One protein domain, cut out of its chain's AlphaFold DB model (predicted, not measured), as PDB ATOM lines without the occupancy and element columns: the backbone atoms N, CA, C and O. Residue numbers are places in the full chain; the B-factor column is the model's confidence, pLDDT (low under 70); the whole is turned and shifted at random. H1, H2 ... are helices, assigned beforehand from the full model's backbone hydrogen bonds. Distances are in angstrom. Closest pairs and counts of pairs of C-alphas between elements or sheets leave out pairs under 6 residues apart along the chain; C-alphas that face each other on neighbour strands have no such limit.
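This is residues 485 to 511 and 523 to 644 of the 648 residues of an uncharacterized protein of Reticulomyxa filosa (UniProt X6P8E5). What does the model look like? The short helix H6 sits at the core, between the crossed long helices H1 and H2 and another crossed pair, H4 and H5; H7 packs on H5, H8 lies loosely beside H5 at the far end, and little H3 sits by one end of H2. Residues 504 to 511 and 523 to 531, on either side of a cut, stick out. What is it made of? The printed part has 149 residues with eight named helices, H1 to H8 in chain order, and no named strand: the class is all helix. It is compact, with a radius of gyration of the C-alphas of 16.4 A and spans of 52 by 45 by 27 A.

What does the longest helix touch? H2, residues 523 to 548, touches H6, residues 605 to 614, with C-alphas 540 and 607 closest at 4.8 A, opposite ways at a tilt of 35.0 degrees, only just steep. With residues 535 to 543 alone it touches residues 491 to 502 of H1, residues 485 to 509, at a steep tilt of 56 degrees; C-alphas 498 and 539 are closest, 6.4 A. H2 and H3, residues 552 to 557, touch only at the corner, closest at C-alphas 547 and 554, 5.0 A. What else does H6 touch? Residues 488 to 495 of H1 touch it, closest at C-alphas 491 and 609, 6.9 A. Residues 565 to 569 of H4, residues 562 to 577, only just touch it, with 3 pairs of C-alphas within 8 A, closest at 565 and 605, 6.1 A. What lies beyond? H4 touches residues 582 to 589 of H5, residues 582 to 598, at a steep tilt of 58 degrees; C-alphas 570 and 585 are closest, 5.4 A. Residues 584 to 588 of H5 touch H7, residues 616 to 628, closest at C-alphas 584 and 626, 7.0 A. H5 and H8, residues 634 to 644, are close but not clearly touching, closest at C-alphas 587 and 636, 7.3 A. Are the backbones regularly paired? Every O i to N i+4 pair is within hydrogen-bond range in H2 to H7, against 18 of 21 in H1 and 5 of 7 in H8.

Where are the ends? H1 begins at C-alpha 485, (-14.968, -48.611, -44.512), and H8 ends at C-alpha 644, (0.429, -21.472, -51.425). How long are the longer helices? From first to last C-alpha H2 measures 37.5 A, H1 36.0 A, H5 24.1 A and H4 22.0 A.

Where is the cut? Residues 512 to 522 are not printed, and C-alphas 511 and 523 are 21.3 A apart; of the links printed whole, none is long. Where is confidence low? Residues 505 to 511, 523 to 531, 580 to 582 and 629 to 644 have pLDDT under 70; the mean of the printed part is 79.7.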
ATOM      1  N   HIS A 485     -14.019 -47.923 -43.622       90.62
ATOM      2  CA  HIS A 485     -14.968 -48.611 -44.512       90.62
ATOM      3  C   HIS A 485     -16.297 -48.976 -43.825       90.62
ATOM      4  O   HIS A 485     -17.360 -48.838 -44.429       90.62
ATOM      5  N   PHE A 486     -16.261 -49.417 -42.562       89.81
ATOM      6  CA  PHE A 486     -17.465 -49.798 -41.816       89.81
ATOM      7  C   PHE A 486     -18.350 -48.583 -41.530       89.81
ATOM      8  O   PHE A 486     -19.559 -48.637 -41.759       89.81
ATOM      9  N   PHE A 487     -17.746 -47.464 -41.117       92.19
ATOM     10  CA  PHE A 487     -18.455 -46.197 -40.955       92.19
ATOM     11  C   PHE A 487     -19.048 -45.691 -42.278       92.19
ATOM     12  O   PHE A 487     -20.221 -45.328 -42.303       92.19
ATOM     13  N   HIS A 488     -18.306 -45.759 -43.389       92.44
ATOM     14  CA  HIS A 488     -18.810 -45.364 -44.709       92.44
ATOM     15  C   HIS A 488     -20.019 -46.195 -45.148       92.44
ATOM     16  O   HIS A 488     -21.044 -45.643 -45.552       92.44
ATOM     17  N   ASN A 489     -19.938 -47.522 -45.014       90.31
ATOM     18  CA  ASN A 489     -21.042 -48.427 -45.335       90.31
ATOM     19  C   ASN A 489     -22.272 -48.146 -44.456       90.31
ATOM     20  O   ASN A 489     -23.398 -48.083 -44.960       90.31
ATOM     21  N   TRP A 490     -22.062 -47.915 -43.153       91.94
ATOM     22  CA  TRP A 490     -23.126 -47.529 -42.226       91.94
ATOM     23  C   TRP A 490     -23.774 -46.203 -42.653       91.94
ATOM     24  O   TRP A 490     -24.990 -46.163 -42.860       91.94
ATOM     25  N   CYS A 491     -22.985 -45.150 -42.888       90.81
ATOM     26  CA  CYS A 491     -23.463 -43.839 -43.331       90.81
ATOM     27  C   CYS A 491     -24.213 -43.913 -44.666       90.81
ATOM     28  O   CYS A 491     -25.310 -43.366 -44.769       90.81
ATOM     29  N   CYS A 492     -23.702 -44.647 -45.658       88.75
ATOM     30  CA  CYS A 492     -24.376 -44.852 -46.942       88.75
ATOM     31  C   CYS A 492     -25.747 -45.535 -46.777       88.75
ATOM     32  O   CYS A 492     -26.730 -45.114 -47.399       88.75
ATOM     33  N   SER A 493     -25.852 -46.540 -45.897       89.56
ATOM     34  CA  SER A 493     -27.132 -47.206 -45.600       89.56
ATOM     35  C   SER A 493     -28.176 -46.240 -45.013       89.56
ATOM     36  O   SER A 493     -29.355 -46.291 -45.375       89.56
ATOM     37  N   LYS A 494     -27.742 -45.304 -44.154       91.19
ATOM     38  CA  LYS A 494     -28.613 -44.273 -43.568       91.19
ATOM     39  C   LYS A 494     -28.952 -43.179 -44.575       91.19
ATOM     40  O   LYS A 494     -30.128 -42.851 -44.710       91.19
ATOM     41  N   LEU A 495     -27.978 -42.680 -45.337       88.19
ATOM     42  CA  LEU A 495     -28.184 -41.665 -46.377       88.19
ATOM     43  C   LEU A 495     -29.228 -42.090 -47.404       88.19
ATOM     44  O   LEU A 495     -30.108 -41.299 -47.724       88.19
ATOM     45  N   THR A 496     -29.215 -43.352 -47.831       88.06
ATOM     46  CA  THR A 496     -30.226 -43.892 -48.758       88.06
ATOM     47  C   THR A 496     -31.650 -43.731 -48.199       88.06
ATOM     48  O   THR A 496     -32.583 -43.395 -48.927       88.06
ATOM     49  N   SER A 497     -31.814 -43.895 -46.882       86.88
ATOM     50  CA  SER A 497     -33.096 -43.712 -46.187       86.88
ATOM     51  C   SER A 497     -33.450 -42.231 -45.990       86.88
ATOM     52  O   SER A 497     -34.601 -41.847 -46.180       86.88
ATOM     53  N   ILE A 498     -32.465 -41.391 -45.649       87.19
ATOM     54  CA  ILE A 498     -32.617 -39.935 -45.463       87.19
ATOM     55  C   ILE A 498     -33.038 -39.257 -46.773       87.19
ATOM     56  O   ILE A 498     -33.967 -38.452 -46.781       87.19
ATOM     57  N   VAL A 499     -32.395 -39.598 -47.890       85.88
ATOM     58  CA  VAL A 499     -32.697 -39.026 -49.211       85.88
ATOM     59  C   VAL A 499     -34.135 -39.349 -49.620       85.88
ATOM     60  O   VAL A 499     -34.878 -38.441 -49.982       85.88
ATOM     61  N   ALA A 500     -34.581 -40.591 -49.413       85.19
ATOM     62  CA  ALA A 500     -35.963 -40.999 -49.662       85.19
ATOM     63  C   ALA A 500     -37.004 -40.325 -48.734       85.19
ATOM     64  O   ALA A 500     -38.205 -40.425 -49.001       85.19
ATOM     65  N   ILE A 501     -36.586 -39.683 -47.636       83.19
ATOM     66  CA  ILE A 501     -37.441 -38.822 -46.798       83.19
ATOM     67  C   ILE A 501     -37.454 -37.398 -47.366       83.19
ATOM     68  O   ILE A 501     -38.533 -36.856 -47.595       83.19
ATOM     69  N   ILE A 502     -36.280 -36.828 -47.665       83.12
ATOM     70  CA  ILE A 502     -36.132 -35.484 -48.252       83.12
ATOM     71  C   ILE A 502     -36.927 -35.361 -49.562       83.12
ATOM     72  O   ILE A 502     -37.651 -34.386 -49.761       83.12
ATOM     73  N   GLU A 503     -36.851 -36.361 -50.441       80.88
ATOM     74  CA  GLU A 503     -37.593 -36.383 -51.708       80.88
ATOM     75  C   GLU A 503     -39.115 -36.377 -51.480       80.88
ATOM     76  O   GLU A 503     -39.818 -35.555 -52.069       80.88
ATOM     77  N   ARG A 504     -39.617 -37.182 -50.532       75.50
ATOM     78  CA  ARG A 504     -41.043 -37.199 -50.150       75.50
ATOM     79  C   ARG A 504     -41.525 -35.894 -49.508       75.50
ATOM     80  O   ARG A 504     -42.694 -35.542 -49.663       75.50
ATOM     81  N   CYS A 505     -40.672 -35.173 -48.785       68.38
ATOM     82  CA  CYS A 505     -41.012 -33.851 -48.256       68.38
ATOM     83  C   CYS A 505     -41.135 -32.821 -49.392       68.38
ATOM     84  O   CYS A 505     -42.167 -32.157 -49.512       68.38
ATOM     85  N   ASN A 506     -40.148 -32.771 -50.288       65.56
ATOM     86  CA  ASN A 506     -40.107 -31.814 -51.397       65.56
ATOM     87  C   ASN A 506     -41.231 -32.036 -52.434       65.56
ATOM     88  O   ASN A 506     -41.712 -31.077 -53.041       65.56
ATOM     89  N   GLU A 507     -41.694 -33.273 -52.642       58.59
ATOM     90  CA  GLU A 507     -42.861 -33.563 -53.496       58.59
ATOM     91  C   GLU A 507     -44.183 -33.011 -52.932       58.59
ATOM     92  O   GLU A 507     -45.089 -32.675 -53.699       58.59
ATOM     93  N   ASN A 508     -44.301 -32.889 -51.606       52.41
ATOM     94  CA  ASN A 508     -45.495 -32.335 -50.967       52.41
ATOM     95  C   ASN A 508     -45.503 -30.798 -50.979       52.41
ATOM     96  O   ASN A 508     -46.566 -30.207 -51.163       52.41
ATOM     97  N   GLU A 509     -44.342 -30.146 -50.863       51.62
ATOM     98  CA  GLU A 509     -44.232 -28.681 -50.964       51.62
ATOM     99  C   GLU A 509     -44.466 -28.178 -52.400       51.62
ATOM    100  O   GLU A 509     -45.219 -27.225 -52.618       51.62
ATOM    101  N   ASN A 510     -43.945 -28.887 -53.411       49.19
ATOM    102  CA  ASN A 510     -44.125 -28.542 -54.831       49.19
ATOM    103  C   ASN A 510     -45.578 -28.661 -55.353       49.19
ATOM    104  O   ASN A 510     -45.841 -28.358 -56.518       49.19
ATOM    105  N   LYS A 511     -46.546 -29.071 -54.521       45.78
ATOM    106  CA  LYS A 511     -47.981 -29.014 -54.858       45.78
ATOM    107  C   LYS A 511     -48.627 -27.642 -54.635       45.78
ATOM    108  O   LYS A 511     -49.730 -27.440 -55.141       45.78
ATOM    109  N   ASP A 523     -30.762 -20.567 -66.405       48.81
ATOM    110  CA  ASP A 523     -31.130 -20.753 -64.993       48.81
ATOM    111  C   ASP A 523     -31.226 -22.217 -64.587       48.81
ATOM    112  O   ASP A 523     -30.915 -22.564 -63.450       48.81
ATOM    113  N   LYS A 524     -31.589 -23.114 -65.511       50.00
ATOM    114  CA  LYS A 524     -31.750 -24.548 -65.215       50.00
ATOM    115  C   LYS A 524     -30.491 -25.155 -64.584       50.00
ATOM    116  O   LYS A 524     -30.590 -25.952 -63.655       50.00
ATOM    117  N   LYS A 525     -29.301 -24.745 -65.042       50.91
ATOM    118  CA  LYS A 525     -28.009 -25.240 -64.536       50.91
ATOM    119  C   LYS A 525     -27.643 -24.639 -63.172       50.91
ATOM    120  O   LYS A 525     -26.989 -25.307 -62.372       50.91
ATOM    121  N   THR A 526     -28.079 -23.411 -62.899       50.06
ATOM    122  CA  THR A 526     -27.911 -22.730 -61.607       50.06
ATOM    123  C   THR A 526     -28.873 -23.299 -60.563       50.06
ATOM    124  O   THR A 526     -28.448 -23.607 -59.451       50.06
ATOM    125  N   ARG A 527     -30.133 -23.552 -60.946       51.72
ATOM    126  CA  ARG A 527     -31.174 -24.164 -60.105       51.72
ATOM    127  C   ARG A 527     -30.776 -25.571 -59.649       51.72
ATOM    128  O   ARG A 527     -30.774 -25.822 -58.452       51.72
ATOM    129  N   ILE A 528     -30.308 -26.430 -60.566       57.78
ATOM    130  CA  ILE A 528     -29.813 -27.788 -60.241       57.78
ATOM    131  C   ILE A 528     -28.626 -27.743 -59.260       57.78
ATOM    132  O   ILE A 528     -28.543 -28.564 -58.348       57.78
ATOM    133  N   LYS A 529     -27.709 -26.772 -59.403       57.25
ATOM    134  CA  LYS A 529     -26.615 -26.588 -58.432       57.25
ATOM    135  C   LYS A 529     -27.143 -26.187 -57.052       57.25
ATOM    136  O   LYS A 529     -26.725 -26.778 -56.061       57.25
ATOM    137  N   LEU A 530     -28.048 -25.209 -56.994       59.97
ATOM    138  CA  LEU A 530     -28.630 -24.709 -55.745       59.97
ATOM    139  C   LEU A 530     -29.414 -25.801 -54.998       59.97
ATOM    140  O   LEU A 530     -29.279 -25.950 -53.787       59.97
ATOM    141  N   GLU A 531     -30.172 -26.607 -55.740       69.62
ATOM    142  CA  GLU A 531     -30.960 -27.725 -55.221       69.62
ATOM    143  C   GLU A 531     -30.069 -28.820 -54.610       69.62
ATOM    144  O   GLU A 531     -30.328 -29.284 -53.498       69.62
ATOM    145  N   ASN A 532     -28.960 -29.172 -55.273       73.31
ATOM    146  CA  ASN A 532     -27.987 -30.119 -54.726       73.31
ATOM    147  C   ASN A 532     -27.298 -29.582 -53.461       73.31
ATOM    148  O   ASN A 532     -27.083 -30.351 -52.528       73.31
ATOM    149  N   TYR A 533     -26.992 -28.280 -53.381       82.06
ATOM    150  CA  TYR A 533     -26.444 -27.692 -52.153       82.06
ATOM    151  C   TYR A 533     -27.420 -27.785 -50.977       82.06
ATOM    152  O   TYR A 533     -27.004 -28.140 -49.875       82.06
ATOM    153  N   HIS A 534     -28.711 -27.532 -51.203       82.75
ATOM    154  CA  HIS A 534     -29.704 -27.649 -50.136       82.75
ATOM    155  C   HIS A 534     -29.865 -29.105 -49.666       82.75
ATOM    156  O   HIS A 534     -29.846 -29.359 -48.463       82.75
ATOM    157  N   LYS A 535     -29.901 -30.070 -50.598       86.44
ATOM    158  CA  LYS A 535     -29.946 -31.512 -50.289       86.44
ATOM    159  C   LYS A 535     -28.708 -32.002 -49.521       86.44
ATOM    160  O   LYS A 535     -28.849 -32.783 -48.579       86.44
ATOM    161  N   ILE A 536     -27.505 -31.525 -49.864       87.56
ATOM    162  CA  ILE A 536     -26.265 -31.832 -49.121       87.56
ATOM    163  C   ILE A 536     -26.374 -31.340 -47.674       87.56
ATOM    164  O   ILE A 536     -26.137 -32.123 -46.760       87.56
ATOM    165  N   ILE A 537     -26.794 -30.089 -47.457       87.38
ATOM    166  CA  ILE A 537     -26.925 -29.531 -46.104       87.38
ATOM    167  C   ILE A 537     -28.001 -30.293 -45.316       87.38
ATOM    168  O   ILE A 537     -27.689 -30.844 -44.265       87.38
ATOM    169  N   GLN A 538     -29.224 -30.420 -45.845       87.19
ATOM    170  CA  GLN A 538     -30.323 -31.140 -45.183       87.19
ATOM    171  C   GLN A 538     -29.953 -32.585 -44.809       87.19
ATOM    172  O   GLN A 538     -30.203 -33.017 -43.682       87.19
ATOM    173  N   SER A 539     -29.332 -33.334 -45.729       88.81
ATOM    174  CA  SER A 539     -28.896 -34.709 -45.451       88.81
ATOM    175  C   SER A 539     -27.770 -34.768 -44.421       88.81
ATOM    176  O   SER A 539     -27.791 -35.666 -43.584       88.81
ATOM    177  N   SER A 540     -26.834 -33.810 -44.436       91.75
ATOM    178  CA  SER A 540     -25.732 -33.749 -43.469       91.75
ATOM    179  C   SER A 540     -26.236 -33.466 -42.053       91.75
ATOM    180  O   SER A 540     -25.803 -34.133 -41.121       91.75
ATOM    181  N   THR A 541     -27.227 -32.581 -41.891       90.31
ATOM    182  CA  THR A 541     -27.877 -32.323 -40.597       90.31
ATOM    183  C   THR A 541     -28.610 -33.562 -40.080       90.31
ATOM    184  O   THR A 541     -28.419 -33.955 -38.932       90.31
ATOM    185  N   LEU A 542     -29.416 -34.219 -40.925       88.50
ATOM    186  CA  LEU A 542     -30.160 -35.427 -40.543       88.50
ATOM    187  C   LEU A 542     -29.234 -36.615 -40.235       88.50
ATOM    188  O   LEU A 542     -29.492 -37.370 -39.299       88.50
ATOM    189  N   LEU A 543     -28.140 -36.774 -40.986       90.62
ATOM    190  CA  LEU A 543     -27.124 -37.789 -40.710       90.62
ATOM    191  C   LEU A 543     -26.332 -37.459 -39.437       90.62
ATOM    192  O   LEU A 543     -26.047 -38.367 -38.663       90.62
ATOM    193  N   GLY A 544     -26.024 -36.182 -39.194       89.88
ATOM    194  CA  GLY A 544     -25.371 -35.704 -37.973       89.88
ATOM    195  C   GLY A 544     -26.159 -36.085 -36.722       89.88
ATOM    196  O   GLY A 544     -25.608 -36.743 -35.844       89.88
ATOM    197  N   VAL A 545     -27.469 -35.807 -36.700       88.94
ATOM    198  CA  VAL A 545     -28.368 -36.217 -35.602       88.94
ATOM    199  C   VAL A 545     -28.326 -37.733 -35.371       88.94
ATOM    200  O   VAL A 545     -28.181 -38.170 -34.235       88.94
ATOM    201  N   LEU A 546     -28.367 -38.553 -36.428       88.38
ATOM    202  CA  LEU A 546     -28.288 -40.017 -36.293       88.38
ATOM    203  C   LEU A 546     -26.930 -40.525 -35.776       88.38
ATOM    204  O   LEU A 546     -26.869 -41.611 -35.196       88.38
ATOM    205  N   ILE A 547     -25.845 -39.780 -36.002       88.31
ATOM    206  CA  ILE A 547     -24.519 -40.090 -35.454       88.31
ATOM    207  C   ILE A 547     -24.453 -39.653 -33.976       88.31
ATOM    208  O   ILE A 547     -24.016 -40.436 -33.131       88.31
ATOM    209  N   ASP A 548     -24.958 -38.465 -33.634       86.31
ATOM    210  CA  ASP A 548     -24.988 -37.942 -32.259       86.31
ATOM    211  C   ASP A 548     -25.925 -38.714 -31.318       86.31
ATOM    212  O   ASP A 548     -25.607 -38.901 -30.142       86.31
ATOM    213  N   GLU A 549     -27.063 -39.205 -31.807       84.12
ATOM    214  CA  GLU A 549     -27.996 -40.031 -31.026       84.12
ATOM    215  C   GLU A 549     -27.536 -41.497 -30.900       84.12
ATOM    216  O   GLU A 549     -28.048 -42.242 -30.060       84.12
ATOM    217  N   GLY A 550     -26.535 -41.904 -31.687       81.50
ATOM    218  CA  GLY A 550     -26.067 -43.282 -31.808       81.50
ATOM    219  C   GLY A 550     -25.332 -43.867 -30.592       81.50
ATOM    220  O   GLY A 550     -25.281 -43.308 -29.488       81.50
ATOM    221  N   GLY A 551     -24.740 -45.048 -30.804       83.75
ATOM    222  CA  GLY A 551     -23.867 -45.712 -29.832       83.75
ATOM    223  C   GLY A 551     -22.595 -44.910 -29.523       83.75
ATOM    224  O   GLY A 551     -22.283 -43.922 -30.189       83.75
ATOM    225  N   ASN A 552     -21.830 -45.342 -28.515       85.19
ATOM    226  CA  ASN A 552     -20.614 -44.645 -28.069       85.19
ATOM    227  C   ASN A 552     -19.617 -44.370 -29.209       85.19
ATOM    228  O   ASN A 552     -19.021 -43.297 -29.251       85.19
ATOM    229  N   ALA A 553     -19.470 -45.313 -30.144       85.56
ATOM    230  CA  ALA A 553     -18.625 -45.171 -31.327       85.56
ATOM    231  C   ALA A 553     -19.054 -43.989 -32.215       85.56
ATOM    232  O   ALA A 553     -18.226 -43.169 -32.607       85.56
ATOM    233  N   LEU A 554     -20.358 -43.849 -32.472       88.81
ATOM    234  CA  LEU A 554     -20.915 -42.768 -33.290       88.81
ATOM    235  C   LEU A 554     -20.812 -41.411 -32.570       88.81
ATOM    236  O   LEU A 554     -20.392 -40.431 -33.174       88.81
ATOM    237  N   LYS A 555     -21.013 -41.372 -31.247       88.19
ATOM    238  CA  LYS A 555     -20.782 -40.176 -30.405       88.19
ATOM    239  C   LYS A 555     -19.317 -39.731 -30.304       88.19
ATOM    240  O   LYS A 555     -19.039 -38.615 -29.860       88.19
ATOM    241  N   LEU A 556     -18.370 -40.602 -30.654       88.19
ATOM    242  CA  LEU A 556     -16.963 -40.241 -30.852       88.19
ATOM    243  C   LEU A 556     -16.714 -39.789 -32.300       88.19
ATOM    244  O   LEU A 556     -15.921 -38.874 -32.518       88.19
ATOM    245  N   LEU A 557     -17.422 -40.368 -33.274       89.31
ATOM    246  CA  LEU A 557     -17.371 -39.984 -34.687       89.31
ATOM    247  C   LEU A 557     -17.947 -38.579 -34.957       89.31
ATOM    248  O   LEU A 557     -17.418 -37.875 -35.809       89.31
ATOM    249  N   SER A 558     -18.973 -38.122 -34.228       88.00
ATOM    250  CA  SER A 558     -19.463 -36.734 -34.358       88.00
ATOM    251  C   SER A 558     -18.486 -35.691 -33.806       88.00
ATOM    252  O   SER A 558     -18.477 -34.552 -34.261       88.00
ATOM    253  N   LYS A 559     -17.600 -36.088 -32.885       88.75
ATOM    254  CA  LYS A 559     -16.554 -35.236 -32.282       88.75
ATOM    255  C   LYS A 559     -15.227 -35.277 -33.047       88.75
ATOM    256  O   LYS A 559     -14.175 -34.985 -32.482       88.75
ATOM    257  N   CYS A 560     -15.265 -35.704 -34.305       90.12
ATOM    258  CA  CYS A 560     -14.093 -35.838 -35.155       90.12
ATOM    259  C   CYS A 560     -13.589 -34.454 -35.590       90.12
ATOM    260  O   CYS A 560     -14.325 -33.701 -36.223       90.12
ATOM    261  N   ASP A 561     -12.340 -34.112 -35.263       91.19
ATOM    262  CA  ASP A 561     -11.743 -32.850 -35.710       91.19
ATOM    263  C   ASP A 561     -11.392 -32.853 -37.211       91.19
ATOM    264  O   ASP A 561     -11.552 -33.846 -37.925       91.19
ATOM    265  N   ILE A 562     -10.901 -31.713 -37.699       90.62
ATOM    266  CA  ILE A 562     -10.558 -31.473 -39.107       90.62
ATOM    267  C   ILE A 562      -9.490 -32.451 -39.630       90.62
ATOM    268  O   ILE A 562      -9.601 -32.912 -40.768       90.62
ATOM    269  N   GLU A 563      -8.476 -32.792 -38.828       90.44
ATOM    270  CA  GLU A 563      -7.395 -33.701 -39.237       90.44
ATOM    271  C   GLU A 563      -7.887 -35.149 -39.278       90.44
ATOM    272  O   GLU A 563      -7.654 -35.867 -40.253       90.44
ATOM    273  N   HIS A 564      -8.651 -35.571 -38.273       92.62
ATOM    274  CA  HIS A 564      -9.249 -36.899 -38.245       92.62
ATOM    275  C   HIS A 564     -10.311 -37.076 -39.356       92.62
ATOM    276  O   HIS A 564     -10.301 -38.096 -40.048       92.62
ATOM    277  N   CYS A 565     -11.134 -36.057 -39.638       91.88
ATOM    278  CA  CYS A 565     -12.041 -36.025 -40.794       91.88
ATOM    279  C   CYS A 565     -11.288 -36.105 -42.133       91.88
ATOM    280  O   CYS A 565     -11.765 -36.719 -43.090       91.88
ATOM    281  N   ARG A 566     -10.093 -35.508 -42.217       92.38
ATOM    282  CA  ARG A 566      -9.224 -35.583 -43.396       92.38
ATOM    283  C   ARG A 566      -8.636 -36.984 -43.592       92.38
ATOM    284  O   ARG A 566      -8.618 -37.457 -44.728       92.38
ATOM    285  N   MET A 567      -8.213 -37.657 -42.517       92.38
ATOM    286  CA  MET A 567      -7.786 -39.066 -42.557       92.38
ATOM    287  C   MET A 567      -8.932 -39.973 -43.017       92.38
ATOM    288  O   MET A 567      -8.753 -40.754 -43.949       92.38
ATOM    289  N   TYR A 568     -10.125 -39.803 -42.433       93.75
ATOM    290  CA  TYR A 568     -11.334 -40.524 -42.836       93.75
ATOM    291  C   TYR A 568     -11.626 -40.355 -44.333       93.75
ATOM    292  O   TYR A 568     -11.734 -41.336 -45.064       93.75
ATOM    293  N   LEU A 569     -11.677 -39.113 -44.824       92.88
ATOM    294  CA  LEU A 569     -11.942 -38.833 -46.235       92.88
ATOM    295  C   LEU A 569     -10.896 -39.461 -47.173       92.88
ATOM    296  O   LEU A 569     -11.256 -39.962 -48.240       92.88
ATOM    297  N   MET A 570      -9.613 -39.438 -46.803       91.00
ATOM    298  CA  MET A 570      -8.558 -40.067 -47.603       91.00
ATOM    299  C   MET A 570      -8.762 -41.579 -47.739       91.00
ATOM    300  O   MET A 570      -8.632 -42.091 -48.851       91.00
ATOM    301  N   ASP A 571      -9.145 -42.262 -46.658       92.12
ATOM    302  CA  ASP A 571      -9.486 -43.686 -46.680       92.12
ATOM    303  C   ASP A 571     -10.678 -43.968 -47.604       92.12
ATOM    304  O   ASP A 571     -10.606 -44.856 -48.456       92.12
ATOM    305  N   ILE A 572     -11.761 -43.186 -47.499       91.00
ATOM    306  CA  ILE A 572     -12.966 -43.411 -48.316       91.00
ATOM    307  C   ILE A 572     -12.683 -43.157 -49.799       91.00
ATOM    308  O   ILE A 572     -13.161 -43.897 -50.658       91.00
ATOM    309  N   ILE A 573     -11.865 -42.153 -50.123       89.69
ATOM    310  CA  ILE A 573     -11.405 -41.910 -51.495       89.69
ATOM    311  C   ILE A 573     -10.533 -43.071 -51.991       89.69
ATOM    312  O   ILE A 573     -10.720 -43.521 -53.122       89.69
ATOM    313  N   ALA A 574      -9.597 -43.565 -51.174       88.00
ATOM    314  CA  ALA A 574      -8.739 -44.691 -51.537       88.00
ATOM    315  C   ALA A 574      -9.569 -45.948 -51.845       88.00
ATOM    316  O   ALA A 574      -9.380 -46.547 -52.906       88.00
ATOM    317  N   ALA A 575     -10.541 -46.268 -50.983       87.19
ATOM    318  CA  ALA A 575     -11.482 -47.372 -51.140       87.19
ATOM    319  C   ALA A 575     -12.376 -47.215 -52.383       87.19
ATOM    320  O   ALA A 575     -12.308 -48.011 -53.320       87.19
ATOM    321  N   LYS A 576     -13.191 -46.149 -52.424       86.56
ATOM    322  CA  LYS A 576     -14.249 -45.934 -53.430       86.56
ATOM    323  C   LYS A 576     -13.708 -45.819 -54.854       86.56
ATOM    324  O   LYS A 576     -14.411 -46.145 -55.807       86.56
ATOM    325  N   TYR A 577     -12.468 -45.357 -55.004       85.62
ATOM    326  CA  TYR A 577     -11.861 -45.091 -56.305       85.62
ATOM    327  C   TYR A 577     -10.671 -45.991 -56.657       85.62
ATOM    328  O   TYR A 577     -10.136 -45.847 -57.762       85.62
ATOM    329  N   ASN A 578     -10.294 -46.933 -55.780       81.75
ATOM    330  CA  ASN A 578      -9.138 -47.825 -55.938       81.75
ATOM    331  C   ASN A 578      -7.839 -47.026 -56.186       81.75
ATOM    332  O   ASN A 578      -7.176 -47.149 -57.221       81.75
ATOM    333  N   LEU A 579      -7.547 -46.097 -55.266       80.44
ATOM    334  CA  LEU A 579      -6.384 -45.205 -55.304       80.44
ATOM    335  C   LEU A 579      -5.362 -45.605 -54.234       80.44
ATOM    336  O   LEU A 579      -5.189 -44.917 -53.231       80.44
ATOM    337  N   ASN A 580      -4.614 -46.675 -54.500       67.00
ATOM    338  CA  ASN A 580      -3.618 -47.275 -53.590       67.00
ATOM    339  C   ASN A 580      -2.388 -46.378 -53.315       67.00
ATOM    340  O   ASN A 580      -1.407 -46.816 -52.718       67.00
ATOM    341  N   GLN A 581      -2.403 -45.132 -53.792       66.56
ATOM    342  CA  GLN A 581      -1.355 -44.133 -53.632       66.56
ATOM    343  C   GLN A 581      -1.912 -42.947 -52.837       66.56
ATOM    344  O   GLN A 581      -2.716 -42.164 -53.354       66.56
ATOM    345  N   SER A 582      -1.456 -42.797 -51.592       69.00
ATOM    346  CA  SER A 582      -1.965 -41.805 -50.634       69.00
ATOM    347  C   SER A 582      -1.910 -40.361 -51.149       69.00
ATOM    348  O   SER A 582      -2.808 -39.575 -50.851       69.00
ATOM    349  N   HIS A 583      -0.928 -40.008 -51.988       75.69
ATOM    350  CA  HIS A 583      -0.840 -38.676 -52.596       75.69
ATOM    351  C   HIS A 583      -1.976 -38.384 -53.587       75.69
ATOM    352  O   HIS A 583      -2.453 -37.252 -53.634       75.69
ATOM    353  N   LYS A 584      -2.466 -39.382 -54.340       80.50
ATOM    354  CA  LYS A 584      -3.608 -39.189 -55.255       80.50
ATOM    355  C   LYS A 584      -4.911 -39.000 -54.475       80.50
ATOM    356  O   LYS A 584      -5.689 -38.106 -54.807       80.50
ATOM    357  N   ALA A 585      -5.109 -39.762 -53.396       84.62
ATOM    358  CA  ALA A 585      -6.241 -39.567 -52.488       84.62
ATOM    359  C   ALA A 585      -6.202 -38.186 -51.800       84.62
ATOM    360  O   ALA A 585      -7.220 -37.498 -51.734       84.62
ATOM    361  N   ALA A 586      -5.017 -37.725 -51.377       85.50
ATOM    362  CA  ALA A 586      -4.831 -36.415 -50.751       85.50
ATOM    363  C   ALA A 586      -5.184 -35.227 -51.670       85.50
ATOM    364  O   ALA A 586      -5.695 -34.217 -51.181       85.50
ATOM    365  N   VAL A 587      -4.963 -35.330 -52.990       84.88
ATOM    366  CA  VAL A 587      -5.389 -34.299 -53.961       84.88
ATOM    367  C   VAL A 587      -6.915 -34.203 -54.025       84.88
ATOM    368  O   VAL A 587      -7.464 -33.108 -53.916       84.88
ATOM    369  N   VAL A 588      -7.613 -35.335 -54.133       86.38
ATOM    370  CA  VAL A 588      -9.087 -35.362 -54.164       86.38
ATOM    371  C   VAL A 588      -9.672 -34.876 -52.830       86.38
ATOM    372  O   VAL A 588     -10.624 -34.093 -52.825       86.38
ATOM    373  N   ALA A 589      -9.049 -35.236 -51.703       88.31
ATOM    374  CA  ALA A 589      -9.409 -34.711 -50.387       88.31
ATOM    375  C   ALA A 589      -9.216 -33.183 -50.308       88.31
ATOM    376  O   ALA A 589     -10.109 -32.480 -49.845       88.31
ATOM    377  N   ASN A 590      -8.102 -32.639 -50.817       88.19
ATOM    378  CA  ASN A 590      -7.887 -31.188 -50.889       88.19
ATOM    379  C   ASN A 590      -8.990 -30.475 -51.693       88.19
ATOM    380  O   ASN A 590      -9.449 -29.422 -51.256       88.19
ATOM    381  N   ILE A 591      -9.448 -31.045 -52.815       87.06
ATOM    382  CA  ILE A 591     -10.548 -30.481 -53.620       87.06
ATOM    383  C   ILE A 591     -11.859 -30.456 -52.817       87.06
ATOM    384  O   ILE A 591     -12.568 -29.452 -52.834       87.06
ATOM    385  N   MET A 592     -12.177 -31.519 -52.071       89.75
ATOM    386  CA  MET A 592     -13.369 -31.535 -51.213       89.75
ATOM    387  C   MET A 592     -13.285 -30.505 -50.080       89.75
ATOM    388  O   MET A 592     -14.230 -29.748 -49.879       89.75
ATOM    389  N   PHE A 593     -12.154 -30.429 -49.376       89.44
ATOM    390  CA  PHE A 593     -11.946 -29.429 -48.324       89.44
ATOM    391  C   PHE A 593     -11.981 -27.991 -48.868       89.44
ATOM    392  O   PHE A 593     -12.475 -27.094 -48.189       89.44
ATOM    393  N   PHE A 594     -11.537 -27.767 -50.109       87.06
ATOM    394  CA  PHE A 594     -11.704 -26.485 -50.795       87.06
ATOM    395  C   PHE A 594     -13.185 -26.160 -51.054       87.06
ATOM    396  O   PHE A 594     -13.610 -25.047 -50.764       87.06
ATOM    397  N   ILE A 595     -13.996 -27.125 -51.508       85.31
ATOM    398  CA  ILE A 595     -15.453 -26.944 -51.676       85.31
ATOM    399  C   ILE A 595     -16.130 -26.607 -50.334       85.31
ATOM    400  O   ILE A 595     -16.934 -25.683 -50.277       85.31
ATOM    401  N   ILE A 596     -15.775 -27.314 -49.256       87.81
ATOM    402  CA  ILE A 596     -16.291 -27.056 -47.898       87.81
ATOM    403  C   ILE A 596     -15.929 -25.631 -47.436       87.81
ATOM    404  O   ILE A 596     -16.796 -24.904 -46.950       87.81
ATOM    405  N   SER A 597     -14.676 -25.212 -47.647       86.81
ATOM    406  CA  SER A 597     -14.171 -23.881 -47.280       86.81
ATOM    407  C   SER A 597     -14.842 -22.749 -48.069       86.81
ATOM    408  O   SER A 597     -15.342 -21.793 -47.476       86.81
ATOM    409  N   MET A 598     -14.944 -22.891 -49.398       82.88
ATOM    410  CA  MET A 598     -15.621 -21.933 -50.288       82.88
ATOM    411  C   MET A 598     -17.067 -21.653 -49.859       82.88
ATOM    412  O   MET A 598     -17.555 -20.531 -49.998       82.88
ATOM    413  N   HIS A 599     -17.737 -22.667 -49.306       83.25
ATOM    414  CA  HIS A 599     -19.141 -22.606 -48.902       83.25
ATOM    415  C   HIS A 599     -19.327 -22.358 -47.398       83.25
ATOM    416  O   HIS A 599     -20.463 -22.277 -46.934       83.25
ATOM    417  N   LYS A 600     -18.224 -22.183 -46.654       86.06
ATOM    418  CA  LYS A 600     -18.176 -21.945 -45.199       86.06
ATOM    419  C   LYS A 600     -18.945 -22.990 -44.382       86.06
ATOM    420  O   LYS A 600     -19.583 -22.657 -43.385       86.06
ATOM    421  N   TRP A 601     -18.905 -24.247 -44.813       88.12
ATOM    422  CA  TRP A 601     -19.526 -25.347 -44.080       88.12
ATOM    423  C   TRP A 601     -18.600 -25.878 -42.980       88.12
ATOM    424  O   TRP A 601     -17.379 -25.903 -43.136       88.12
ATOM    425  N   GLU A 602     -19.185 -26.339 -41.876       88.81
ATOM    426  CA  GLU A 602     -18.446 -26.974 -40.784       88.81
ATOM    427  C   GLU A 602     -18.043 -28.407 -41.167       88.81
ATOM    428  O   GLU A 602     -18.875 -29.215 -41.585       88.81
ATOM    429  N   VAL A 603     -16.750 -28.724 -41.057       92.00
ATOM    430  CA  VAL A 603     -16.214 -30.045 -41.415       92.00
ATOM    431  C   VAL A 603     -16.745 -31.089 -40.436       92.00
ATOM    432  O   VAL A 603     -16.465 -31.026 -39.246       92.00
ATOM    433  N   SER A 604     -17.453 -32.089 -40.955       93.56
ATOM    434  CA  SER A 604     -17.884 -33.266 -40.199       93.56
ATOM    435  C   SER A 604     -17.928 -34.496 -41.102       93.56
ATOM    436  O   SER A 604     -18.049 -34.381 -42.326       93.56
ATOM    437  N   VAL A 605     -17.891 -35.691 -40.503       92.94
ATOM    438  CA  VAL A 605     -18.077 -36.959 -41.229       92.94
ATOM    439  C   VAL A 605     -19.435 -36.989 -41.943       92.94
ATOM    440  O   VAL A 605     -19.512 -37.400 -43.098       92.94
ATOM    441  N   ALA A 606     -20.491 -36.464 -41.308       92.69
ATOM    442  CA  ALA A 606     -21.823 -36.378 -41.906       92.69
ATOM    443  C   ALA A 606     -21.848 -35.510 -43.178       92.69
ATOM    444  O   ALA A 606     -22.429 -35.907 -44.188       92.69
ATOM    445  N   LEU A 607     -21.174 -34.354 -43.161       93.19
ATOM    446  CA  LEU A 607     -21.045 -33.493 -44.337       93.19
ATOM    447  C   LEU A 607     -20.216 -34.158 -45.445       93.19
ATOM    448  O   LEU A 607     -20.605 -34.103 -46.613       93.19
ATOM    449  N   ILE A 608     -19.097 -34.794 -45.089       93.38
ATOM    450  CA  ILE A 608     -18.237 -35.521 -46.032       93.38
ATOM    451  C   ILE A 608     -19.035 -36.601 -46.773       93.38
ATOM    452  O   ILE A 608     -18.999 -36.657 -48.002       93.38
ATOM    453  N   GLU A 609     -19.801 -37.415 -46.048       94.00
ATOM    454  CA  GLU A 609     -20.630 -38.476 -46.627       94.00
ATOM    455  C   GLU A 609     -21.748 -37.920 -47.520       94.00
ATOM    456  O   GLU A 609     -21.926 -38.382 -48.649       94.00
ATOM    457  N   SER A 610     -22.437 -36.857 -47.091       91.44
ATOM    458  CA  SER A 610     -23.429 -36.160 -47.921       91.44
ATOM    459  C   SER A 610     -22.833 -35.613 -49.225       91.44
ATOM    460  O   SER A 610     -23.432 -35.762 -50.294       91.44
ATOM    461  N   ILE A 611     -21.632 -35.026 -49.177       90.81
ATOM    462  CA  ILE A 611     -20.912 -34.558 -50.370       90.81
ATOM    463  C   ILE A 611     -20.520 -35.745 -51.271       90.81
ATOM    464  O   ILE A 611     -20.720 -35.680 -52.487       90.81
ATOM    465  N   LEU A 612     -19.988 -36.833 -50.702       90.12
ATOM    466  CA  LEU A 612     -19.592 -38.046 -51.435       90.12
ATOM    467  C   LEU A 612     -20.769 -38.799 -52.066       90.12
ATOM    468  O   LEU A 612     -20.552 -39.546 -53.028       90.12
ATOM    469  N   TYR A 613     -21.977 -38.631 -51.529       89.94
ATOM    470  CA  TYR A 613     -23.218 -39.154 -52.087       89.94
ATOM    471  C   TYR A 613     -23.654 -38.310 -53.295       89.94
ATOM    472  O   TYR A 613     -23.623 -38.789 -54.432       89.94
ATOM    473  N   PHE A 614     -23.967 -37.026 -53.075       87.25
ATOM    474  CA  PHE A 614     -24.563 -36.151 -54.095       87.25
ATOM    475  C   PHE A 614     -23.605 -35.694 -55.203       87.25
ATOM    476  O   PHE A 614     -24.061 -35.403 -56.307       87.25
ATOM    477  N   LEU A 615     -22.296 -35.599 -54.938       87.56
ATOM    478  CA  LEU A 615     -21.295 -35.127 -55.908       87.56
ATOM    479  C   LEU A 615     -20.343 -36.241 -56.383       87.56
ATOM    480  O   LEU A 615     -19.294 -35.949 -56.961       87.56
ATOM    481  N   SER A 616     -20.707 -37.510 -56.171       86.31
ATOM    482  CA  SER A 616     -19.945 -38.699 -56.591       86.31
ATOM    483  C   SER A 616     -19.437 -38.619 -58.040       86.31
ATOM    484  O   SER A 616     -18.236 -38.764 -58.269       86.31
ATOM    485  N   ASP A 617     -20.303 -38.277 -58.998       84.25
ATOM    486  CA  ASP A 617     -19.958 -38.105 -60.421       84.25
ATOM    487  C   ASP A 617     -18.871 -37.052 -60.697       84.25
ATOM    488  O   ASP A 617     -18.135 -37.145 -61.683       84.25
ATOM    489  N   ILE A 618     -18.789 -36.009 -59.865       85.00
ATOM    490  CA  ILE A 618     -17.780 -34.951 -60.007       85.00
ATOM    491  C   ILE A 618     -16.423 -35.505 -59.576       85.00
ATOM    492  O   ILE A 618     -15.441 -35.372 -60.306       85.00
ATOM    493  N   PHE A 619     -16.378 -36.169 -58.421       85.56
ATOM    494  CA  PHE A 619     -15.152 -36.775 -57.910       85.56
ATOM    495  C   PHE A 619     -14.670 -37.934 -58.786       85.56
ATOM    496  O   PHE A 619     -13.473 -38.002 -59.050       85.56
ATOM    497  N   ALA A 620     -15.570 -38.758 -59.332       85.75
ATOM    498  CA  ALA A 620     -15.227 -39.797 -60.306       85.75
ATOM    499  C   ALA A 620     -14.478 -39.222 -61.526       85.75
ATOM    500  O   ALA A 620     -13.399 -39.697 -61.868       85.75
ATOM    501  N   LYS A 621     -14.966 -38.118 -62.111       85.62
ATOM    502  CA  LYS A 621     -14.304 -37.457 -63.254       85.62
ATOM    503  C   LYS A 621     -12.914 -36.913 -62.914       85.62
ATOM    504  O   LYS A 621     -11.994 -37.063 -63.716       85.62
ATOM    505  N   TYR A 622     -12.736 -36.314 -61.732       82.44
ATOM    506  CA  TYR A 622     -11.410 -35.880 -61.264       82.44
ATOM    507  C   TYR A 622     -10.467 -37.066 -61.015       82.44
ATOM    508  O   TYR A 622      -9.288 -37.009 -61.355       82.44
ATOM    509  N   VAL A 623     -10.984 -38.159 -60.454       84.81
ATOM    510  CA  VAL A 623     -10.244 -39.405 -60.226       84.81
ATOM    511  C   VAL A 623      -9.780 -40.024 -61.542       84.81
ATOM    512  O   VAL A 623      -8.623 -40.427 -61.636       84.81
ATOM    513  N   ASP A 624     -10.633 -40.078 -62.563       84.31
ATOM    514  CA  ASP A 624     -10.280 -40.649 -63.866       84.31
ATOM    515  C   ASP A 624      -9.181 -39.829 -64.560       84.31
ATOM    516  O   ASP A 624      -8.223 -40.392 -65.099       84.31
ATOM    517  N   GLN A 625      -9.235 -38.497 -64.446       81.69
ATOM    518  CA  GLN A 625      -8.142 -37.614 -64.869       81.69
ATOM    519  C   GLN A 625      -6.844 -37.902 -64.089       81.69
ATOM    520  O   GLN A 625      -5.786 -38.079 -64.694       81.69
ATOM    521  N   LEU A 626      -6.912 -38.047 -62.760       80.00
ATOM    522  CA  LEU A 626      -5.757 -38.383 -61.911       80.00
ATOM    523  C   LEU A 626      -5.196 -39.797 -62.156       80.00
ATOM    524  O   LEU A 626      -4.007 -40.031 -61.913       80.00
ATOM    525  N   LYS A 627      -6.010 -40.741 -62.642       79.50
ATOM    526  CA  LYS A 627      -5.567 -42.071 -63.095       79.50
ATOM    527  C   LYS A 627      -4.802 -41.991 -64.417       79.50
ATOM    528  O   LYS A 627      -3.781 -42.660 -64.548       79.50
ATOM    529  N   CYS A 628      -5.227 -41.127 -65.342       72.81
ATOM    530  CA  CYS A 628      -4.525 -40.886 -66.608       72.81
ATOM    531  C   CYS A 628      -3.161 -40.189 -66.426       72.81
ATOM    532  O   CYS A 628      -2.258 -40.375 -67.242       72.81
ATOM    533  N   CYS A 629      -2.967 -39.429 -65.343       69.88
ATOM    534  CA  CYS A 629      -1.672 -38.840 -64.992       69.88
ATOM    535  C   CYS A 629      -0.660 -39.912 -64.527       69.88
ATOM    536  O   CYS A 629      -0.636 -40.303 -63.354       69.88
ATOM    537  N   GLN A 630       0.206 -40.354 -65.450       54.66
ATOM    538  CA  GLN A 630       1.286 -41.321 -65.180       54.66
ATOM    539  C   GLN A 630       2.455 -40.731 -64.365       54.66
ATOM    540  O   GLN A 630       3.085 -41.452 -63.595       54.66
ATOM    541  N   ASN A 631       2.726 -39.426 -64.481       53.00
ATOM    542  CA  ASN A 631       3.821 -38.764 -63.764       53.00
ATOM    543  C   ASN A 631       3.347 -38.162 -62.432       53.00
ATOM    544  O   ASN A 631       2.630 -37.165 -62.413       53.00
ATOM    545  N   ASN A 632       3.830 -38.717 -61.315       52.12
ATOM    546  CA  ASN A 632       3.499 -38.287 -59.945       52.12
ATOM    547  C   ASN A 632       4.049 -36.897 -59.535       52.12
ATOM    548  O   ASN A 632       3.828 -36.479 -58.403       52.12
ATOM    549  N   GLY A 633       4.774 -36.199 -60.416       52.69
ATOM    550  CA  GLY A 633       5.389 -34.893 -60.146       52.69
ATOM    551  C   GLY A 633       4.505 -33.702 -60.535       52.69
ATOM    552  O   GLY A 633       3.815 -33.141 -59.690       52.69
ATOM    553  N   GLY A 634       4.547 -33.311 -61.816       51.88
ATOM    554  CA  GLY A 634       4.100 -31.997 -62.313       51.88
ATOM    555  C   GLY A 634       2.727 -31.528 -61.820       51.88
ATOM    556  O   GLY A 634       2.654 -30.579 -61.049       51.88
ATOM    557  N   VAL A 635       1.651 -32.224 -62.201       55.34
ATOM    558  CA  VAL A 635       0.266 -31.787 -61.913       55.34
ATOM    559  C   VAL A 635      -0.046 -31.758 -60.408       55.34
ATOM    560  O   VAL A 635      -0.813 -30.918 -59.940       55.34
ATOM    561  N   VAL A 636       0.559 -32.660 -59.625       53.38
ATOM    562  CA  VAL A 636       0.369 -32.715 -58.164       53.38
ATOM    563  C   VAL A 636       1.117 -31.570 -57.476       53.38
ATOM    564  O   VAL A 636       0.576 -30.969 -56.547       53.38
ATOM    565  N   LEU A 637       2.319 -31.229 -57.954       50.97
ATOM    566  CA  LEU A 637       3.071 -30.055 -57.506       50.97
ATOM    567  C   LEU A 637       2.373 -28.745 -57.892       50.97
ATOM    568  O   LEU A 637       2.230 -27.895 -57.022       50.97
ATOM    569  N   GLU A 638       1.868 -28.601 -59.122       52.72
ATOM    570  CA  GLU A 638       1.160 -27.386 -59.565       52.72
ATOM    571  C   GLU A 638      -0.097 -27.103 -58.725       52.72
ATOM    572  O   GLU A 638      -0.287 -25.980 -58.245       52.72
ATOM    573  N   LEU A 639      -0.908 -28.132 -58.448       54.44
ATOM    574  CA  LEU A 639      -2.064 -28.028 -57.546       54.44
ATOM    575  C   LEU A 639      -1.663 -27.724 -56.091       54.44
ATOM    576  O   LEU A 639      -2.408 -27.049 -55.380       54.44
ATOM    577  N   HIS A 640      -0.486 -28.171 -55.642       49.72
ATOM    578  CA  HIS A 640       0.054 -27.799 -54.332       49.72
ATOM    579  C   HIS A 640       0.594 -26.359 -54.291       49.72
ATOM    580  O   HIS A 640       0.430 -25.694 -53.269       49.72
ATOM    581  N   THR A 641       1.190 -25.849 -55.375       47.97
ATOM    582  CA  THR A 641       1.650 -24.450 -55.457       47.97
ATOM    583  C   THR A 641       0.505 -23.452 -55.564       47.97
ATOM    584  O   THR A 641       0.598 -22.385 -54.966       47.97
ATOM    585  N   LEU A 642      -0.608 -23.801 -56.222       46.47
ATOM    586  CA  LEU A 642      -1.822 -22.970 -56.205       46.47
ATOM    587  C   LEU A 642      -2.311 -22.725 -54.766       46.47
ATOM    588  O   LEU A 642      -2.623 -21.596 -54.404       46.47
ATOM    589  N   LYS A 643      -2.242 -23.745 -53.899       42.44
ATOM    590  CA  LYS A 643      -2.612 -23.639 -52.476       42.44
ATOM    591  C   LYS A 643      -1.693 -22.722 -51.644       42.44
ATOM    592  O   LYS A 643      -2.079 -22.337 -50.547       42.44
ATOM    593  N   MET A 644      -0.492 -22.385 -52.123       36.44
ATOM    594  CA  MET A 644       0.429 -21.472 -51.425       36.44
ATOM    595  C   MET A 644       0.221 -19.995 -51.790       36.44
ATOM    596  O   MET A 644       0.659 -19.133 -51.034       36.44
TER     597      MET A 644